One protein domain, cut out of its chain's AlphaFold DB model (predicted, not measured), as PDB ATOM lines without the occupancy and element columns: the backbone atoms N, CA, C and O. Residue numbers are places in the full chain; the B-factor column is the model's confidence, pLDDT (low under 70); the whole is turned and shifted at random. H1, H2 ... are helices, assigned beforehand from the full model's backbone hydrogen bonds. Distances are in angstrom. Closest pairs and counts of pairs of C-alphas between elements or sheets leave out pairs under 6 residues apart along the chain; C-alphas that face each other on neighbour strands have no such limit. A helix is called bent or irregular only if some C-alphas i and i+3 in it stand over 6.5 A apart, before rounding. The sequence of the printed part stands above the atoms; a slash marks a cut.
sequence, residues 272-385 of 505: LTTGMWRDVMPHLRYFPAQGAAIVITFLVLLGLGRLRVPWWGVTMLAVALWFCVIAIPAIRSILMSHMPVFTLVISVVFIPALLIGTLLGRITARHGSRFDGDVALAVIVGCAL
ATOM      1  N   LEU A 272       0.670 -22.277 -40.249       89.50
ATOM      2  CA  LEU A 272       0.235 -20.877 -40.190       89.50
ATOM      3  C   LEU A 272       0.494 -20.101 -41.484       89.50
ATOM      4  O   LEU A 272      -0.209 -19.117 -41.734       89.50
ATOM      5  N   THR A 273       1.495 -20.522 -42.259       90.00
ATOM      6  CA  THR A 273       1.855 -19.902 -43.536       90.00
ATOM      7  C   THR A 273       1.249 -20.572 -44.745       90.00
ATOM      8  O   THR A 273       1.323 -19.977 -45.800       90.00
ATOM      9  N   THR A 274       0.672 -21.770 -44.654       86.50
ATOM     10  CA  THR A 274       0.064 -22.442 -45.821       86.50
ATOM     11  C   THR A 274      -1.411 -22.785 -45.621       86.50
ATOM     12  O   THR A 274      -2.126 -22.978 -46.600       86.50
ATOM     13  N   GLY A 275      -1.894 -22.773 -44.376       80.06
ATOM     14  CA  GLY A 275      -3.227 -23.220 -43.973       80.06
ATOM     15  C   GLY A 275      -4.401 -22.426 -44.537       80.06
ATOM     16  O   GLY A 275      -5.511 -22.937 -44.551       80.06
ATOM     17  N   MET A 276      -4.187 -21.198 -45.021       75.94
ATOM     18  CA  MET A 276      -5.270 -20.422 -45.645       75.94
ATOM     19  C   MET A 276      -5.548 -20.829 -47.097       75.94
ATOM     20  O   MET A 276      -6.554 -20.415 -47.661       75.94
ATOM     21  N   TRP A 277      -4.661 -21.603 -47.726       78.00
ATOM     22  CA  TRP A 277      -4.831 -22.047 -49.118       78.00
ATOM     23  C   TRP A 277      -4.412 -23.491 -49.367       78.00
ATOM     24  O   TRP A 277      -4.392 -23.950 -50.504       78.00
ATOM     25  N   ARG A 278      -4.073 -24.226 -48.314       76.88
ATOM     26  CA  ARG A 278      -3.942 -25.677 -48.327       76.88
ATOM     27  C   ARG A 278      -4.531 -26.208 -47.039       76.88
ATOM     28  O   ARG A 278      -4.229 -25.683 -45.969       76.88
ATOM     29  N   ASP A 279      -5.278 -27.296 -47.124       74.94
ATOM     30  CA  ASP A 279      -5.732 -28.021 -45.943       74.94
ATOM     31  C   ASP A 279      -4.576 -28.834 -45.335       74.94
ATOM     32  O   ASP A 279      -4.470 -30.048 -45.480       74.94
ATOM     33  N   VAL A 280      -3.670 -28.131 -44.652       73.75
ATOM     34  CA  VAL A 280      -2.542 -28.707 -43.897       73.75
ATOM     35  C   VAL A 280      -2.828 -28.797 -42.395       73.75
ATOM     36  O   VAL A 280      -1.950 -29.141 -41.601       73.75
ATOM     37  N   MET A 281      -4.049 -28.446 -41.974       68.75
ATOM     38  CA  MET A 281      -4.412 -28.503 -40.563       68.75
ATOM     39  C   MET A 281      -4.430 -29.957 -40.075       68.75
ATOM     40  O   MET A 281      -4.880 -30.841 -40.803       68.75
ATOM     41  N   PRO A 282      -3.948 -30.247 -38.855       65.50
ATOM     42  CA  PRO A 282      -4.042 -31.585 -38.284       65.50
ATOM     43  C   PRO A 282      -5.508 -31.989 -38.095       65.50
ATOM     44  O   PRO A 282      -6.253 -31.348 -37.358       65.50
ATOM     45  N   HIS A 283      -5.925 -33.083 -38.728       67.62
ATOM     46  CA  HIS A 283      -7.274 -33.629 -38.563       67.62
ATOM     47  C   HIS A 283      -7.290 -34.638 -37.426       67.62
ATOM     48  O   HIS A 283      -6.637 -35.675 -37.536       67.62
ATOM     49  N   LEU A 284      -8.095 -34.381 -36.387       73.88
ATOM     50  CA  LEU A 284      -8.227 -35.236 -35.193       73.88
ATOM     51  C   LEU A 284      -8.388 -36.730 -35.526       73.88
ATOM     52  O   LEU A 284      -7.787 -37.575 -34.869       73.88
ATOM     53  N   ARG A 285      -9.102 -37.059 -36.612       75.50
ATOM     54  CA  ARG A 285      -9.306 -38.445 -37.074       75.50
ATOM     55  C   ARG A 285      -8.024 -39.204 -37.439       75.50
ATOM     56  O   ARG A 285      -8.006 -40.423 -37.323       75.50
ATOM     57  N   TYR A 286      -6.970 -38.520 -37.886       74.62
ATOM     58  CA  TYR A 286      -5.722 -39.165 -38.314       74.62
ATOM     59  C   TYR A 286      -4.617 -39.100 -37.262       74.62
ATOM     60  O   TYR A 286      -3.570 -39.711 -37.469       74.62
ATOM     61  N   PHE A 287      -4.835 -38.429 -36.125       80.25
ATOM     62  CA  PHE A 287      -3.840 -38.358 -35.051       80.25
ATOM     63  C   PHE A 287      -3.356 -39.736 -34.577       80.25
ATOM     64  O   PHE A 287      -2.145 -39.882 -34.413       80.25
ATOM     65  N   PRO A 288      -4.212 -40.770 -34.408       82.56
ATOM     66  CA  PRO A 288      -3.733 -42.100 -34.028       82.56
ATOM     67  C   PRO A 288      -2.776 -42.709 -35.063       82.56
ATOM     68  O   PRO A 288      -1.726 -43.236 -34.702       82.56
ATOM     69  N   ALA A 289      -3.100 -42.587 -36.354       77.69
ATOM     70  CA  ALA A 289      -2.269 -43.104 -37.440       77.69
ATOM     71  C   ALA A 289      -0.952 -42.322 -37.580       77.69
ATOM     72  O   ALA A 289       0.105 -42.922 -37.757       77.69
ATOM     73  N   GLN A 290      -0.998 -40.992 -37.450       80.50
ATOM     74  CA  GLN A 290       0.194 -40.141 -37.430       80.50
ATOM     75  C   GLN A 290       1.081 -40.470 -36.227       80.50
ATOM     76  O   GLN A 290       2.283 -40.650 -36.392       80.50
ATOM     77  N   GLY A 291       0.498 -40.635 -35.036       83.88
ATOM     78  CA  GLY A 291       1.213 -41.054 -33.832       83.88
ATOM     79  C   GLY A 291       1.899 -42.408 -34.009       83.88
ATOM     80  O   GLY A 291       3.095 -42.526 -33.748       83.88
ATOM     81  N   ALA A 292       1.184 -43.406 -34.538       84.25
ATOM     82  CA  ALA A 292       1.763 -44.708 -34.860       84.25
ATOM     83  C   ALA A 292       2.919 -44.585 -35.865       84.25
ATOM     84  O   ALA A 292       3.977 -45.178 -35.663       84.25
ATOM     85  N   ALA A 293       2.764 -43.771 -36.911       81.69
ATOM     86  CA  ALA A 293       3.812 -43.565 -37.900       81.69
ATOM     87  C   ALA A 293       5.046 -42.838 -37.334       81.69
ATOM     88  O   ALA A 293       6.170 -43.214 -37.672       81.69
ATOM     89  N   ILE A 294       4.862 -41.849 -36.449       85.81
ATOM     90  CA  ILE A 294       5.959 -41.200 -35.708       85.81
ATOM     91  C   ILE A 294       6.713 -42.250 -34.883       85.81
ATOM     92  O   ILE A 294       7.937 -42.327 -34.972       85.81
ATOM     93  N   VAL A 295       5.998 -43.096 -34.130       87.50
ATOM     94  CA  VAL A 295       6.600 -44.153 -33.300       87.50
ATOM     95  C   VAL A 295       7.362 -45.165 -34.157       87.50
ATOM     96  O   VAL A 295       8.517 -45.461 -33.863       87.50
ATOM     97  N   ILE A 296       6.767 -45.657 -35.246       85.44
ATOM     98  CA  ILE A 296       7.416 -46.605 -36.162       85.44
ATOM     99  C   ILE A 296       8.679 -45.987 -36.770       85.44
ATOM    100  O   ILE A 296       9.744 -46.603 -36.732       85.44
ATOM    101  N   THR A 297       8.587 -44.755 -37.283       83.50
ATOM    102  CA  THR A 297       9.730 -44.040 -37.876       83.50
ATOM    103  C   THR A 297      10.849 -43.886 -36.853       83.50
ATOM    104  O   THR A 297      12.015 -44.144 -37.149       83.50
ATOM    105  N   PHE A 298      10.495 -43.529 -35.622       86.25
ATOM    106  CA  PHE A 298      11.445 -43.383 -34.534       86.25
ATOM    107  C   PHE A 298      12.136 -44.708 -34.168       86.25
ATOM    108  O   PHE A 298      13.361 -44.746 -34.044       86.25
ATOM    109  N   LEU A 299      11.394 -45.816 -34.065       86.62
ATOM    110  CA  LEU A 299      11.960 -47.144 -33.795       86.62
ATOM    111  C   LEU A 299      12.929 -47.596 -34.898       86.62
ATOM    112  O   LEU A 299      13.990 -48.150 -34.599       86.62
ATOM    113  N   VAL A 300      12.605 -47.313 -36.164       85.25
ATOM    114  CA  VAL A 300      13.498 -47.580 -37.303       85.25
ATOM    115  C   VAL A 300      14.795 -46.776 -37.177       85.25
ATOM    116  O   VAL A 300      15.881 -47.340 -37.319       85.25
ATOM    117  N   LEU A 301      14.709 -45.483 -36.853       83.88
ATOM    118  CA  LEU A 301      15.883 -44.620 -36.671       83.88
ATOM    119  C   LEU A 301      16.768 -45.078 -35.502       83.88
ATOM    120  O   LEU A 301      17.994 -45.116 -35.643       83.88
ATOM    121  N   LEU A 302      16.170 -45.521 -34.391       85.38
ATOM    122  CA  LEU A 302      16.902 -46.122 -33.273       85.38
ATOM    123  C   LEU A 302      17.642 -47.403 -33.688       85.38
ATOM    124  O   LEU A 302      18.811 -47.584 -33.332       85.38
ATOM    125  N   GLY A 303      16.991 -48.279 -34.462       84.38
ATOM    126  CA  GLY A 303      17.603 -49.494 -35.005       84.38
ATOM    127  C   GLY A 303      18.801 -49.187 -35.906       84.38
ATOM    128  O   GLY A 303      19.896 -49.713 -35.694       84.38
ATOM    129  N   LEU A 304      18.637 -48.251 -36.843       83.19
ATOM    130  CA  LEU A 304      19.719 -47.753 -37.701       83.19
ATOM    131  C   LEU A 304      20.867 -47.142 -36.885       83.19
ATOM    132  O   LEU A 304      22.039 -47.294 -37.234       83.19
ATOM    133  N   GLY A 305      20.543 -46.491 -35.767       80.50
ATOM    134  CA  GLY A 305      21.523 -45.970 -34.825       80.50
ATOM    135  C   GLY A 305      22.391 -47.037 -34.183       80.50
ATOM    136  O   GLY A 305      23.611 -46.865 -34.131       80.50
ATOM    137  N   ARG A 306      21.798 -48.167 -33.784       84.88
ATOM    138  CA  ARG A 306      22.545 -49.321 -33.260       84.88
ATOM    139  C   ARG A 306      23.466 -49.941 -34.307       84.88
ATOM    140  O   ARG A 306      24.577 -50.336 -33.974       84.88
ATOM    141  N   LEU A 307      23.045 -49.936 -35.571       84.19
ATOM    142  CA  LEU A 307      23.849 -50.395 -36.708       84.19
ATOM    143  C   LEU A 307      24.914 -49.376 -37.158       84.19
ATOM    144  O   LEU A 307      25.590 -49.600 -38.158       84.19
ATOM    145  N   ARG A 308      25.068 -48.249 -36.445       81.12
ATOM    146  CA  ARG A 308      25.975 -47.136 -36.790       81.12
ATOM    147  C   ARG A 308      25.742 -46.557 -38.191       81.12
ATOM    148  O   ARG A 308      26.599 -45.849 -38.714       81.12
ATOM    149  N   VAL A 309      24.562 -46.781 -38.767       79.12
ATOM    150  CA  VAL A 309      24.181 -46.189 -40.048       79.12
ATOM    151  C   VAL A 309      23.892 -44.706 -39.817       79.12
ATOM    152  O   VAL A 309      23.122 -44.360 -38.908       79.12
ATOM    153  N   PRO A 310      24.492 -43.796 -40.599       74.44
ATOM    154  CA  PRO A 310      24.106 -42.403 -40.552       74.44
ATOM    155  C   PRO A 310      22.706 -42.238 -41.148       74.44
ATOM    156  O   PRO A 310      22.450 -42.608 -42.288       74.44
ATOM    157  N   TRP A 311      21.808 -41.615 -40.399       71.12
ATOM    158  CA  TRP A 311      20.466 -41.231 -40.838       71.12
ATOM    159  C   TRP A 311      20.404 -40.466 -42.174       71.12
ATOM    160  O   TRP A 311      19.530 -40.735 -42.993       71.12
ATOM    161  N   TRP A 312      21.377 -39.593 -42.466       70.25
ATOM    162  CA  TRP A 312      21.473 -38.931 -43.772       70.25
ATOM    163  C   TRP A 312      21.761 -39.911 -44.919       70.25
ATOM    164  O   TRP A 312      21.369 -39.639 -46.048       70.25
ATOM    165  N   GLY A 313      22.390 -41.058 -44.645       73.25
ATOM    166  CA  GLY A 313      22.623 -42.114 -45.630       73.25
ATOM    167  C   GLY A 313      21.321 -42.759 -46.108       73.25
ATOM    168  O   GLY A 313      21.178 -43.028 -47.294       73.25
ATOM    169  N   VAL A 314      20.334 -42.911 -45.220       71.88
ATOM    170  CA  VAL A 314      19.004 -43.432 -45.577       71.88
ATOM    171  C   VAL A 314      18.228 -42.424 -46.415       71.88
ATOM    172  O   VAL A 314      17.631 -42.797 -47.421       71.88
ATOM    173  N   THR A 315      18.292 -41.136 -46.069       76.81
ATOM    174  CA  THR A 315      17.705 -40.077 -46.901       76.81
ATOM    175  C   THR A 315      18.353 -40.011 -48.276       76.81
ATOM    176  O   THR A 315      17.641 -39.948 -49.270       76.81
ATOM    177  N   MET A 316      19.685 -40.061 -48.356       76.00
ATOM    178  CA  MET A 316      20.398 -40.052 -49.636       76.00
ATOM    179  C   MET A 316      20.072 -41.287 -50.475       76.00
ATOM    180  O   MET A 316      19.862 -41.147 -51.673       76.00
ATOM    181  N   LEU A 317      19.961 -42.469 -49.861       77.06
ATOM    182  CA  LEU A 317      19.556 -43.687 -50.560       77.06
ATOM    183  C   LEU A 317      18.113 -43.593 -51.068       77.06
ATOM    184  O   LEU A 317      17.862 -43.908 -52.225       77.06
ATOM    185  N   ALA A 318      17.174 -43.117 -50.246       76.31
ATOM    186  CA  ALA A 318      15.781 -42.929 -50.651       76.31
ATOM    187  C   ALA A 318      15.649 -41.911 -51.795       76.31
ATOM    188  O   ALA A 318      14.931 -42.158 -52.760       76.31
ATOM    189  N   VAL A 319      16.387 -40.801 -51.723       76.19
ATOM    190  CA  VAL A 319      16.447 -39.783 -52.783       76.19
ATOM    191  C   VAL A 319      17.104 -40.343 -54.043       76.19
ATOM    192  O   VAL A 319      16.589 -40.122 -55.131       76.19
ATOM    193  N   ALA A 320      18.195 -41.100 -53.926       76.00
ATOM    194  CA  ALA A 320      18.868 -41.721 -55.065       76.00
ATOM    195  C   ALA A 320      17.974 -42.761 -55.752       76.00
ATOM    196  O   ALA A 320      17.828 -42.725 -56.968       76.00
ATOM    197  N   LEU A 321      17.317 -43.636 -54.984       71.19
ATOM    198  CA  LEU A 321      16.338 -44.593 -55.502       71.19
ATOM    199  C   LEU A 321      15.173 -43.874 -56.185       71.19
ATOM    200  O   LEU A 321      14.767 -44.268 -57.274       71.19
ATOM    201  N   TRP A 322      14.684 -42.785 -55.596       73.62
ATOM    202  CA  TRP A 322      13.655 -41.947 -56.202       73.62
ATOM    203  C   TRP A 322      14.118 -41.302 -57.518       73.62
ATOM    204  O   TRP A 322      13.404 -41.368 -58.518       73.62
ATOM    205  N   PHE A 323      15.337 -40.760 -57.568       71.56
ATOM    206  CA  PHE A 323      15.933 -40.248 -58.803       71.56
ATOM    207  C   PHE A 323      16.099 -41.348 -59.852       71.56
ATOM    208  O   PHE A 323      15.797 -41.100 -61.013       71.56
ATOM    209  N   CYS A 324      16.498 -42.563 -59.470       68.38
ATOM    210  CA  CYS A 324      16.547 -43.711 -60.376       68.38
ATOM    211  C   CYS A 324      15.156 -44.048 -60.932       68.38
ATOM    212  O   CYS A 324      15.020 -44.275 -62.131       68.38
ATOM    213  N   VAL A 325      14.111 -44.017 -60.096       65.38
ATOM    214  CA  VAL A 325      12.720 -44.233 -60.529       65.38
ATOM    215  C   VAL A 325      12.261 -43.157 -61.516       65.38
ATOM    216  O   VAL A 325      11.559 -43.479 -62.470       65.38
ATOM    217  N   ILE A 326      12.663 -41.896 -61.340       65.62
ATOM    218  CA  ILE A 326      12.290 -40.801 -62.254       65.62
ATOM    219  C   ILE A 326      13.122 -40.805 -63.539       65.62
ATOM    220  O   ILE A 326      12.576 -40.569 -64.621       65.62
ATOM    221  N   ALA A 327      14.430 -41.029 -63.422       62.09
ATOM    222  CA  ALA A 327      15.396 -40.882 -64.505       62.09
ATOM    223  C   ALA A 327      15.439 -42.094 -65.439       62.09
ATOM    224  O   ALA A 327      15.817 -41.934 -66.594       62.09
ATOM    225  N   ILE A 328      15.053 -43.285 -64.966       73.56
ATOM    226  CA  ILE A 328      15.061 -44.516 -65.763       73.56
ATOM    227  C   ILE A 328      13.651 -44.744 -66.331       73.56
ATOM    228  O   ILE A 328      12.764 -45.195 -65.601       73.56
ATOM    229  N   PRO A 329      13.414 -44.495 -67.638       69.19
ATOM    230  CA  PRO A 329      12.068 -44.525 -68.214       69.19
ATOM    231  C   PRO A 329      11.385 -45.892 -68.105       69.19
ATOM    232  O   PRO A 329      10.173 -45.955 -67.929       69.19
ATOM    233  N   ALA A 330      12.154 -46.984 -68.159       61.88
ATOM    234  CA  ALA A 330      11.632 -48.344 -68.023       61.88
ATOM    235  C   ALA A 330      11.073 -48.613 -66.615       61.88
ATOM    236  O   ALA A 330       9.953 -49.098 -66.476       61.88
ATOM    237  N   ILE A 331      11.817 -48.229 -65.572       62.69
ATOM    238  CA  ILE A 331      11.393 -48.368 -64.170       62.69
ATOM    239  C   ILE A 331      10.200 -47.449 -63.897       62.69
ATOM    240  O   ILE A 331       9.195 -47.888 -63.337       62.69
ATOM    241  N   ARG A 332      10.273 -46.199 -64.369       62.91
ATOM    242  CA  ARG A 332       9.176 -45.233 -64.279       62.91
ATOM    243  C   ARG A 332       7.891 -45.768 -64.900       62.91
ATOM    244  O   ARG A 332       6.835 -45.657 -64.292       62.91
ATOM    245  N   SER A 333       7.989 -46.343 -66.099       62.75
ATOM    246  CA  SER A 333       6.848 -46.882 -66.841       62.75
ATOM    247  C   SER A 333       6.160 -48.009 -66.070       62.75
ATOM    248  O   SER A 333       4.944 -47.970 -65.913       62.75
ATOM    249  N   ILE A 334       6.932 -48.950 -65.511       62.88
ATOM    250  CA  ILE A 334       6.408 -50.086 -64.730       62.88
ATOM    251  C   ILE A 334       5.720 -49.611 -63.438       62.88
ATOM    252  O   ILE A 334       4.621 -50.050 -63.108       62.88
ATOM    253  N   LEU A 335       6.336 -48.692 -62.692       60.28
ATOM    254  CA  LEU A 335       5.750 -48.185 -61.445       60.28
ATOM    255  C   LEU A 335       4.494 -47.339 -61.696       60.28
ATOM    256  O   LEU A 335       3.489 -47.507 -61.006       60.28
ATOM    257  N   MET A 336       4.518 -46.483 -62.719       58.78
ATOM    258  CA  MET A 336       3.374 -45.646 -63.092       58.78
ATOM    259  C   MET A 336       2.226 -46.449 -63.717       58.78
ATOM    260  O   MET A 336       1.072 -46.050 -63.582       58.78
ATOM    261  N   SER A 337       2.495 -47.586 -64.370       56.59
ATOM    262  CA  SER A 337       1.439 -48.427 -64.949       56.59
ATOM    263  C   SER A 337       0.633 -49.194 -63.903       56.59
ATOM    264  O   SER A 337      -0.531 -49.501 -64.152       56.59
ATOM    265  N   HIS A 338       1.230 -49.497 -62.746       53.44
ATOM    266  CA  HIS A 338       0.589 -50.293 -61.698       53.44
ATOM    267  C   HIS A 338       0.148 -49.470 -60.482       53.44
ATOM    268  O   HIS A 338      -0.880 -49.788 -59.893       53.44
ATOM    269  N   MET A 339       0.887 -48.418 -60.104       62.06
ATOM    270  CA  MET A 339       0.652 -47.645 -58.874       62.06
ATOM    271  C   MET A 339       0.939 -46.131 -59.053       62.06
ATOM    272  O   MET A 339       1.773 -45.566 -58.331       62.06
ATOM    273  N   PRO A 340       0.266 -45.430 -59.990       61.94
ATOM    274  CA  PRO A 340       0.566 -44.026 -60.303       61.94
ATOM    275  C   PRO A 340       0.336 -43.094 -59.104       61.94
ATOM    276  O   PRO A 340       1.188 -42.273 -58.771       61.94
ATOM    277  N   VAL A 341      -0.764 -43.298 -58.370       61.44
ATOM    278  CA  VAL A 341      -1.116 -42.501 -57.182       61.44
ATOM    279  C   VAL A 341      -0.084 -42.666 -56.060       61.44
ATOM    280  O   VAL A 341       0.299 -41.694 -55.415       61.44
ATOM    281  N   PHE A 342       0.417 -43.882 -55.839       63.19
ATOM    282  CA  PHE A 342       1.422 -44.139 -54.805       63.19
ATOM    283  C   PHE A 342       2.764 -43.477 -55.146       63.19
ATOM    284  O   PHE A 342       3.404 -42.869 -54.286       63.19
ATOM    285  N   THR A 343       3.159 -43.532 -56.420       65.00
ATOM    286  CA  THR A 343       4.392 -42.898 -56.912       65.00
ATOM    287  C   THR A 343       4.331 -41.373 -56.779       65.00
ATOM    288  O   THR A 343       5.312 -40.745 -56.367       65.00
ATOM    289  N   LEU A 344       3.167 -40.776 -57.049       66.56
ATOM    290  CA  LEU A 344       2.895 -39.355 -56.835       66.56
ATOM    291  C   LEU A 344       3.030 -38.960 -55.355       66.56
ATOM    292  O   LEU A 344       3.773 -38.034 -55.028       66.56
ATOM    293  N   VAL A 345       2.382 -39.702 -54.448       66.44
ATOM    294  CA  VAL A 345       2.440 -39.442 -52.997       66.44
ATOM    295  C   VAL A 345       3.875 -39.521 -52.471       66.44
ATOM    296  O   VAL A 345       4.309 -38.642 -51.725       66.44
ATOM    297  N   ILE A 346       4.656 -40.521 -52.893       68.50
ATOM    298  CA  ILE A 346       6.073 -40.616 -52.515       68.50
ATOM    299  C   ILE A 346       6.844 -39.372 -52.972       68.50
ATOM    300  O   ILE A 346       7.592 -38.784 -52.191       68.50
ATOM    301  N   SER A 347       6.642 -38.962 -54.222       68.38
ATOM    302  CA  SER A 347       7.417 -37.898 -54.863       68.38
ATOM    303  C   SER A 347       7.113 -36.508 -54.306       68.38
ATOM    304  O   SER A 347       8.031 -35.721 -54.089       68.38
ATOM    305  N   VAL A 348       5.837 -36.204 -54.066       70.50
ATOM    306  CA  VAL A 348       5.381 -34.862 -53.662       70.50
ATOM    307  C   VAL A 348       5.386 -34.686 -52.142       70.50
ATOM    308  O   VAL A 348       5.518 -33.566 -51.651       70.50
ATOM    309  N   VAL A 349       5.274 -35.778 -51.379       73.88
ATOM    310  CA  VAL A 349       5.062 -35.720 -49.924       73.88
ATOM    311  C   VAL A 349       6.230 -36.335 -49.175       73.88
ATOM    312  O   VAL A 349       6.879 -35.664 -48.374       73.88
ATOM    313  N   PHE A 350       6.520 -37.610 -49.440       76.44
ATOM    314  CA  PHE A 350       7.444 -38.374 -48.607       76.44
ATOM    315  C   PHE A 350       8.894 -37.921 -48.787       76.44
ATOM    316  O   PHE A 350       9.591 -37.691 -47.802       76.44
ATOM    317  N   ILE A 351       9.345 -37.735 -50.032       81.19
ATOM    318  CA  ILE A 351      10.718 -37.298 -50.317       81.19
ATOM    319  C   ILE A 351      10.992 -35.885 -49.771       81.19
ATOM    320  O   ILE A 351      11.980 -35.727 -49.045       81.19
ATOM    321  N   PRO A 352      10.140 -34.864 -50.010       82.94
ATOM    322  CA  PRO A 352      10.315 -33.556 -49.382       82.94
ATOM    323  C   PRO A 352      10.285 -33.609 -47.853       82.94
ATOM    324  O   PRO A 352      11.140 -32.995 -47.216       82.94
ATOM    325  N   ALA A 353       9.367 -34.373 -47.250       84.25
ATOM    326  CA  ALA A 353       9.303 -34.526 -45.796       84.25
ATOM    327  C   ALA A 353      10.575 -35.166 -45.226       84.25
ATOM    328  O   ALA A 353      11.082 -34.720 -44.198       84.25
ATOM    329  N   LEU A 354      11.134 -36.162 -45.915       86.25
ATOM    330  CA  LEU A 354      12.383 -36.810 -45.532       86.25
ATOM    331  C   LEU A 354      13.577 -35.848 -45.638       86.25
ATOM    332  O   LEU A 354      14.406 -35.795 -44.734       86.25
ATOM    333  N   LEU A 355      13.654 -35.052 -46.710       87.25
ATOM    334  CA  LEU A 355      14.693 -34.031 -46.888       87.25
ATOM    335  C   LEU A 355      14.624 -32.951 -45.800       87.25
ATOM    336  O   LEU A 355      15.638 -32.639 -45.171       87.25
ATOM    337  N   ILE A 356      13.428 -32.408 -45.558       87.31
ATOM    338  CA  ILE A 356      13.179 -31.384 -44.536       87.31
ATOM    339  C   ILE A 356      13.459 -31.946 -43.142       87.31
ATOM    340  O   ILE A 356      14.157 -31.311 -42.352       87.31
ATOM    341  N   GLY A 357      12.968 -33.150 -42.848       87.50
ATOM    342  CA  GLY A 357      13.188 -33.816 -41.572       87.50
ATOM    343  C   GLY A 357      14.670 -34.075 -41.304       87.50
ATOM    344  O   GLY A 357      15.141 -33.832 -40.196       87.50
ATOM    345  N   THR A 358      15.438 -34.471 -42.322       88.38
ATOM    346  CA  THR A 358      16.887 -34.680 -42.193       88.38
ATOM    347  C   THR A 358      17.637 -33.368 -42.009       88.38
ATOM    348  O   THR A 358      18.565 -33.301 -41.203       88.38
ATOM    349  N   LEU A 359      17.239 -32.298 -42.705       88.38
ATOM    350  CA  LEU A 359      17.801 -30.966 -42.485       88.38
ATOM    351  C   LEU A 359      17.552 -30.495 -41.046       88.38
ATOM    352  O   LEU A 359      18.504 -30.152 -40.346       88.38
ATOM    353  N   LEU A 360      16.294 -30.517 -40.598       86.69
ATOM    354  CA  LEU A 360      15.907 -30.106 -39.247       86.69
ATOM    355  C   LEU A 360      16.607 -30.938 -38.191       86.69
ATOM    356  O   LEU A 360      17.168 -30.393 -37.245       86.69
ATOM    357  N   GLY A 361      16.657 -32.246 -38.399       87.75
ATOM    358  CA  GLY A 361      17.390 -33.121 -37.525       87.75
ATOM    359  C   GLY A 361      18.874 -32.735 -37.417       87.75
ATOM    360  O   GLY A 361      19.432 -32.694 -36.319       87.75
ATOM    361  N   ARG A 362      19.562 -32.447 -38.528       87.19
ATOM    362  CA  ARG A 362      20.980 -32.039 -38.464       87.19
ATOM    363  C   ARG A 362      21.160 -30.757 -37.653       87.19
ATOM    364  O   ARG A 362      22.159 -30.622 -36.945       87.19
ATOM    365  N   ILE A 363      20.201 -29.837 -37.734       84.88
ATOM    366  CA  ILE A 363      20.187 -28.594 -36.953       84.88
ATOM    367  C   ILE A 363      19.976 -28.896 -35.465       84.88
ATOM    368  O   ILE A 363      20.713 -28.369 -34.624       84.88
ATOM    369  N   THR A 364      19.023 -29.767 -35.118       85.25
ATOM    370  CA  THR A 364      18.759 -30.123 -33.716       85.25
ATOM    371  C   THR A 364      19.946 -30.852 -33.090       85.25
ATOM    372  O   THR A 364      20.358 -30.481 -31.988       85.25
ATOM    373  N   ALA A 365      20.571 -31.779 -33.821       85.50
ATOM    374  CA  ALA A 365      21.717 -32.563 -33.364       85.50
ATOM    375  C   ALA A 365      23.011 -31.746 -33.178       85.50
ATOM    376  O   ALA A 365      23.854 -32.124 -32.370       85.50
ATOM    377  N   ARG A 366      23.188 -30.612 -33.877       80.06
ATOM    378  CA  ARG A 366      24.400 -29.770 -33.768       80.06
ATOM    379  C   ARG A 366      24.589 -29.165 -32.375       80.06
ATOM    380  O   ARG A 366      25.719 -29.007 -31.916       80.06
ATOM    381  N   HIS A 367      23.487 -28.810 -31.718       70.75
ATOM    382  CA  HIS A 367      23.493 -28.253 -30.363       70.75
ATOM    383  C   HIS A 367      22.908 -29.209 -29.315       70.75
ATOM    384  O   HIS A 367      23.123 -28.971 -28.130       70.75
ATOM    385  N   GLY A 368      22.232 -30.283 -29.734       75.31
ATOM    386  CA  GLY A 368      21.730 -31.367 -28.890       75.31
ATOM    387  C   GLY A 368      22.497 -32.677 -29.097       75.31
ATOM    388  O   GLY A 368      23.725 -32.697 -29.159       75.31
ATOM    389  N   SER A 369      21.751 -33.770 -29.187       84.69
ATOM    390  CA  SER A 369      22.225 -35.139 -29.379       84.69
ATOM    391  C   SER A 369      21.701 -35.732 -30.692       84.69
ATOM    392  O   SER A 369      20.793 -35.191 -31.324       84.69
ATOM    393  N   ARG A 370      22.234 -36.890 -31.103       84.19
ATOM    394  CA  ARG A 370      21.668 -37.661 -32.225       84.19
ATOM    395  C   ARG A 370      20.183 -37.978 -32.004       84.19
ATOM    396  O   ARG A 370      19.407 -37.889 -32.946       84.19
ATOM    397  N   PHE A 371      19.808 -38.278 -30.763       85.88
ATOM    398  CA  PHE A 371      18.431 -38.565 -30.373       85.88
ATOM    399  C   PHE A 371      17.489 -37.394 -30.695       85.88
ATOM    400  O   PHE A 371      16.433 -37.610 -31.278       85.88
ATOM    401  N   ASP A 372      17.896 -36.149 -30.418       85.62
ATOM    402  CA  ASP A 372      17.114 -34.951 -30.781       85.62
ATOM    403  C   ASP A 372      16.920 -34.817 -32.293       85.62
ATOM    404  O   ASP A 372      15.907 -34.302 -32.773       85.62
ATOM    405  N   GLY A 373      17.919 -35.271 -33.044       86.94
ATOM    406  CA  GLY A 373      17.863 -35.405 -34.486       86.94
ATOM    407  C   GLY A 373      16.796 -36.392 -34.940       86.94
ATOM    408  O   GLY A 373      15.915 -36.038 -35.723       86.94
ATOM    409  N   ASP A 374      16.865 -37.610 -34.408       87.62
ATOM    410  CA  ASP A 374      15.961 -38.707 -34.751       87.62
ATOM    411  C   ASP A 374      14.503 -38.374 -34.379       87.62
ATOM    412  O   ASP A 374      13.596 -38.625 -35.173       87.62
ATOM    413  N   VAL A 375      14.273 -37.732 -33.226       89.06
ATOM    414  CA  VAL A 375      12.944 -37.240 -32.816       89.06
ATOM    415  C   VAL A 375      12.409 -36.205 -33.805       89.06
ATOM    416  O   VAL A 375      11.274 -36.327 -34.258       89.06
ATOM    417  N   ALA A 376      13.213 -35.200 -34.173       89.56
ATOM    418  CA  ALA A 376      12.770 -34.159 -35.098       89.56
ATOM    419  C   ALA A 376      12.412 -34.734 -36.479       89.56
ATOM    420  O   ALA A 376      11.366 -34.400 -37.037       89.56
ATOM    421  N   LEU A 377      13.242 -35.640 -37.006       89.94
ATOM    422  CA  LEU A 377      12.978 -36.330 -38.270       89.94
ATOM    423  C   LEU A 377      11.693 -37.168 -38.196       89.94
ATOM    424  O   LEU A 377      10.850 -37.061 -39.087       89.94
ATOM    425  N   ALA A 378      11.523 -37.968 -37.139       87.81
ATOM    426  CA  ALA A 378      10.347 -38.819 -36.970       87.81
ATOM    427  C   ALA A 378       9.049 -38.009 -36.882       87.81
ATOM    428  O   ALA A 378       8.057 -38.381 -37.507       87.81
ATOM    429  N   VAL A 379       9.064 -36.881 -36.164       88.94
ATOM    430  CA  VAL A 379       7.915 -35.970 -36.067       88.94
ATOM    431  C   VAL A 379       7.581 -35.368 -37.432       88.94
ATOM    432  O   VAL A 379       6.425 -35.402 -37.838       88.94
ATOM    433  N   ILE A 380       8.569 -34.869 -38.181       88.94
ATOM    434  CA  ILE A 380       8.327 -34.254 -39.498       88.94
ATOM    435  C   ILE A 380       7.788 -35.271 -40.507       88.94
ATOM    436  O   ILE A 380       6.784 -35.005 -41.166       88.94
ATOM    437  N   VAL A 381       8.415 -36.447 -40.609       85.12
ATOM    438  CA  VAL A 381       7.974 -37.508 -41.528       85.12
ATOM    439  C   VAL A 381       6.595 -38.026 -41.128       85.12
ATOM    440  O   VAL A 381       5.710 -38.133 -41.973       85.12
ATOM    441  N   GLY A 382       6.382 -38.292 -39.838       82.81
ATOM    442  CA  GLY A 382       5.114 -38.801 -39.330       82.81
ATOM    443  C   GLY A 382       3.957 -37.808 -39.461       82.81
ATOM    444  O   GLY A 382       2.849 -38.213 -39.805       82.81
ATOM    445  N   CYS A 383       4.206 -36.509 -39.270       81.19
ATOM    446  CA  CYS A 383       3.201 -35.467 -39.479       81.19
ATOM    447  C   CYS A 383       2.933 -35.165 -40.955       81.19
ATOM    448  O   CYS A 383       1.848 -34.680 -41.252       81.19
ATOM    449  N   ALA A 384       3.884 -35.415 -41.863       78.00
ATOM    450  CA  ALA A 384       3.679 -35.251 -43.305       78.00
ATOM    451  C   ALA A 384       2.784 -36.348 -43.899       78.00
ATOM    452  O   ALA A 384       2.089 -36.118 -44.894       78.00
ATOM    453  N   LEU A 385       2.759 -37.530 -43.276       69.31
ATOM    454  CA  LEU A 385       1.817 -38.581 -43.635       69.31
ATOM    455  C   LEU A 385       0.387 -38.062 -43.448       69.31
ATOM    456  O   LEU A 385       0.021 -37.521 -42.401       69.31
TER     457      LEU A 385
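AT A GLANCE: This is residues 272 to 385 of the 505 residues of a protein of Pedosphaera parvula (strain Ellin514) (UniProt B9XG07). H5 packs between H1 and H4b, the second arm of the bent helix H4, while H2 packs partly along H4b and H3 bridges the far end between H2 and H4a. Residues 273 to 279, before H1, stick out free. The printed part has 114 residues with five named helices, H1 to H5 in that order, and no named strand: the class is all helix. It is only just compact, close to loose, with a radius of gyration of the C-alphas of 15.6 A and spans of 43 by 38 by 24 A.

IN THESE COORDINATES: After residues 272 to 283, with no named element, find C-alpha 284 at (-8.227, -35.236, -35.193); from there H1 runs 33.9 A to residue 306, irregular where C-alphas 285 and 288 are 7.3 A apart. Next come H2, residues 311 to 327, 24.2 A, and H3, residues 329 to 338. H4, residues 340 to 367, was assigned as one helix by its hydrogen bonds but is bent, with C-alphas 348 and 351 6.8 A apart: its arms are H4a, 340 to 348, and H4b, 351 to 367, 25.4 A. H5, residues 370 to 384, 21.3 A, ends at C-alpha 384 (3.679, -35.251, -43.305).

HOW THE PARTS SIT: Look first at Ile 294 and Gly 382, the closest C-alphas of H1 and H5, 4.4 A apart; these helices touch. H5 and H4b form a hairpin at a shallow tilt of 27 degrees, closest at the C-alphas of Gly 361 and Gly 373, 3.8 A. H4b touches H2 with residues 351 to 358 alone, closest at the C-alphas of Thr 315 and Leu 354, 6.4 A. H2 and H3 touch only at the corner, closest at the C-alphas of Val 325 and Arg 332, 5.3 A. H1 and H3 are apart. Every O i to N i+4 pair is within hydrogen-bond range in H2, H3, H4a and H5, against 17 of 19 in H1 and 12 of 13 in H4b.

THE WHOLE: The C-alphas farthest apart, those of Ser 337 and His 367, are 45.7 A apart. The printed part has no cut, and the four links between helices are tight. The mean pLDDT of the printed part is 77.4; look for values under 70 at residues 281 to 283, 324 to 327, 329 to 347 and 385.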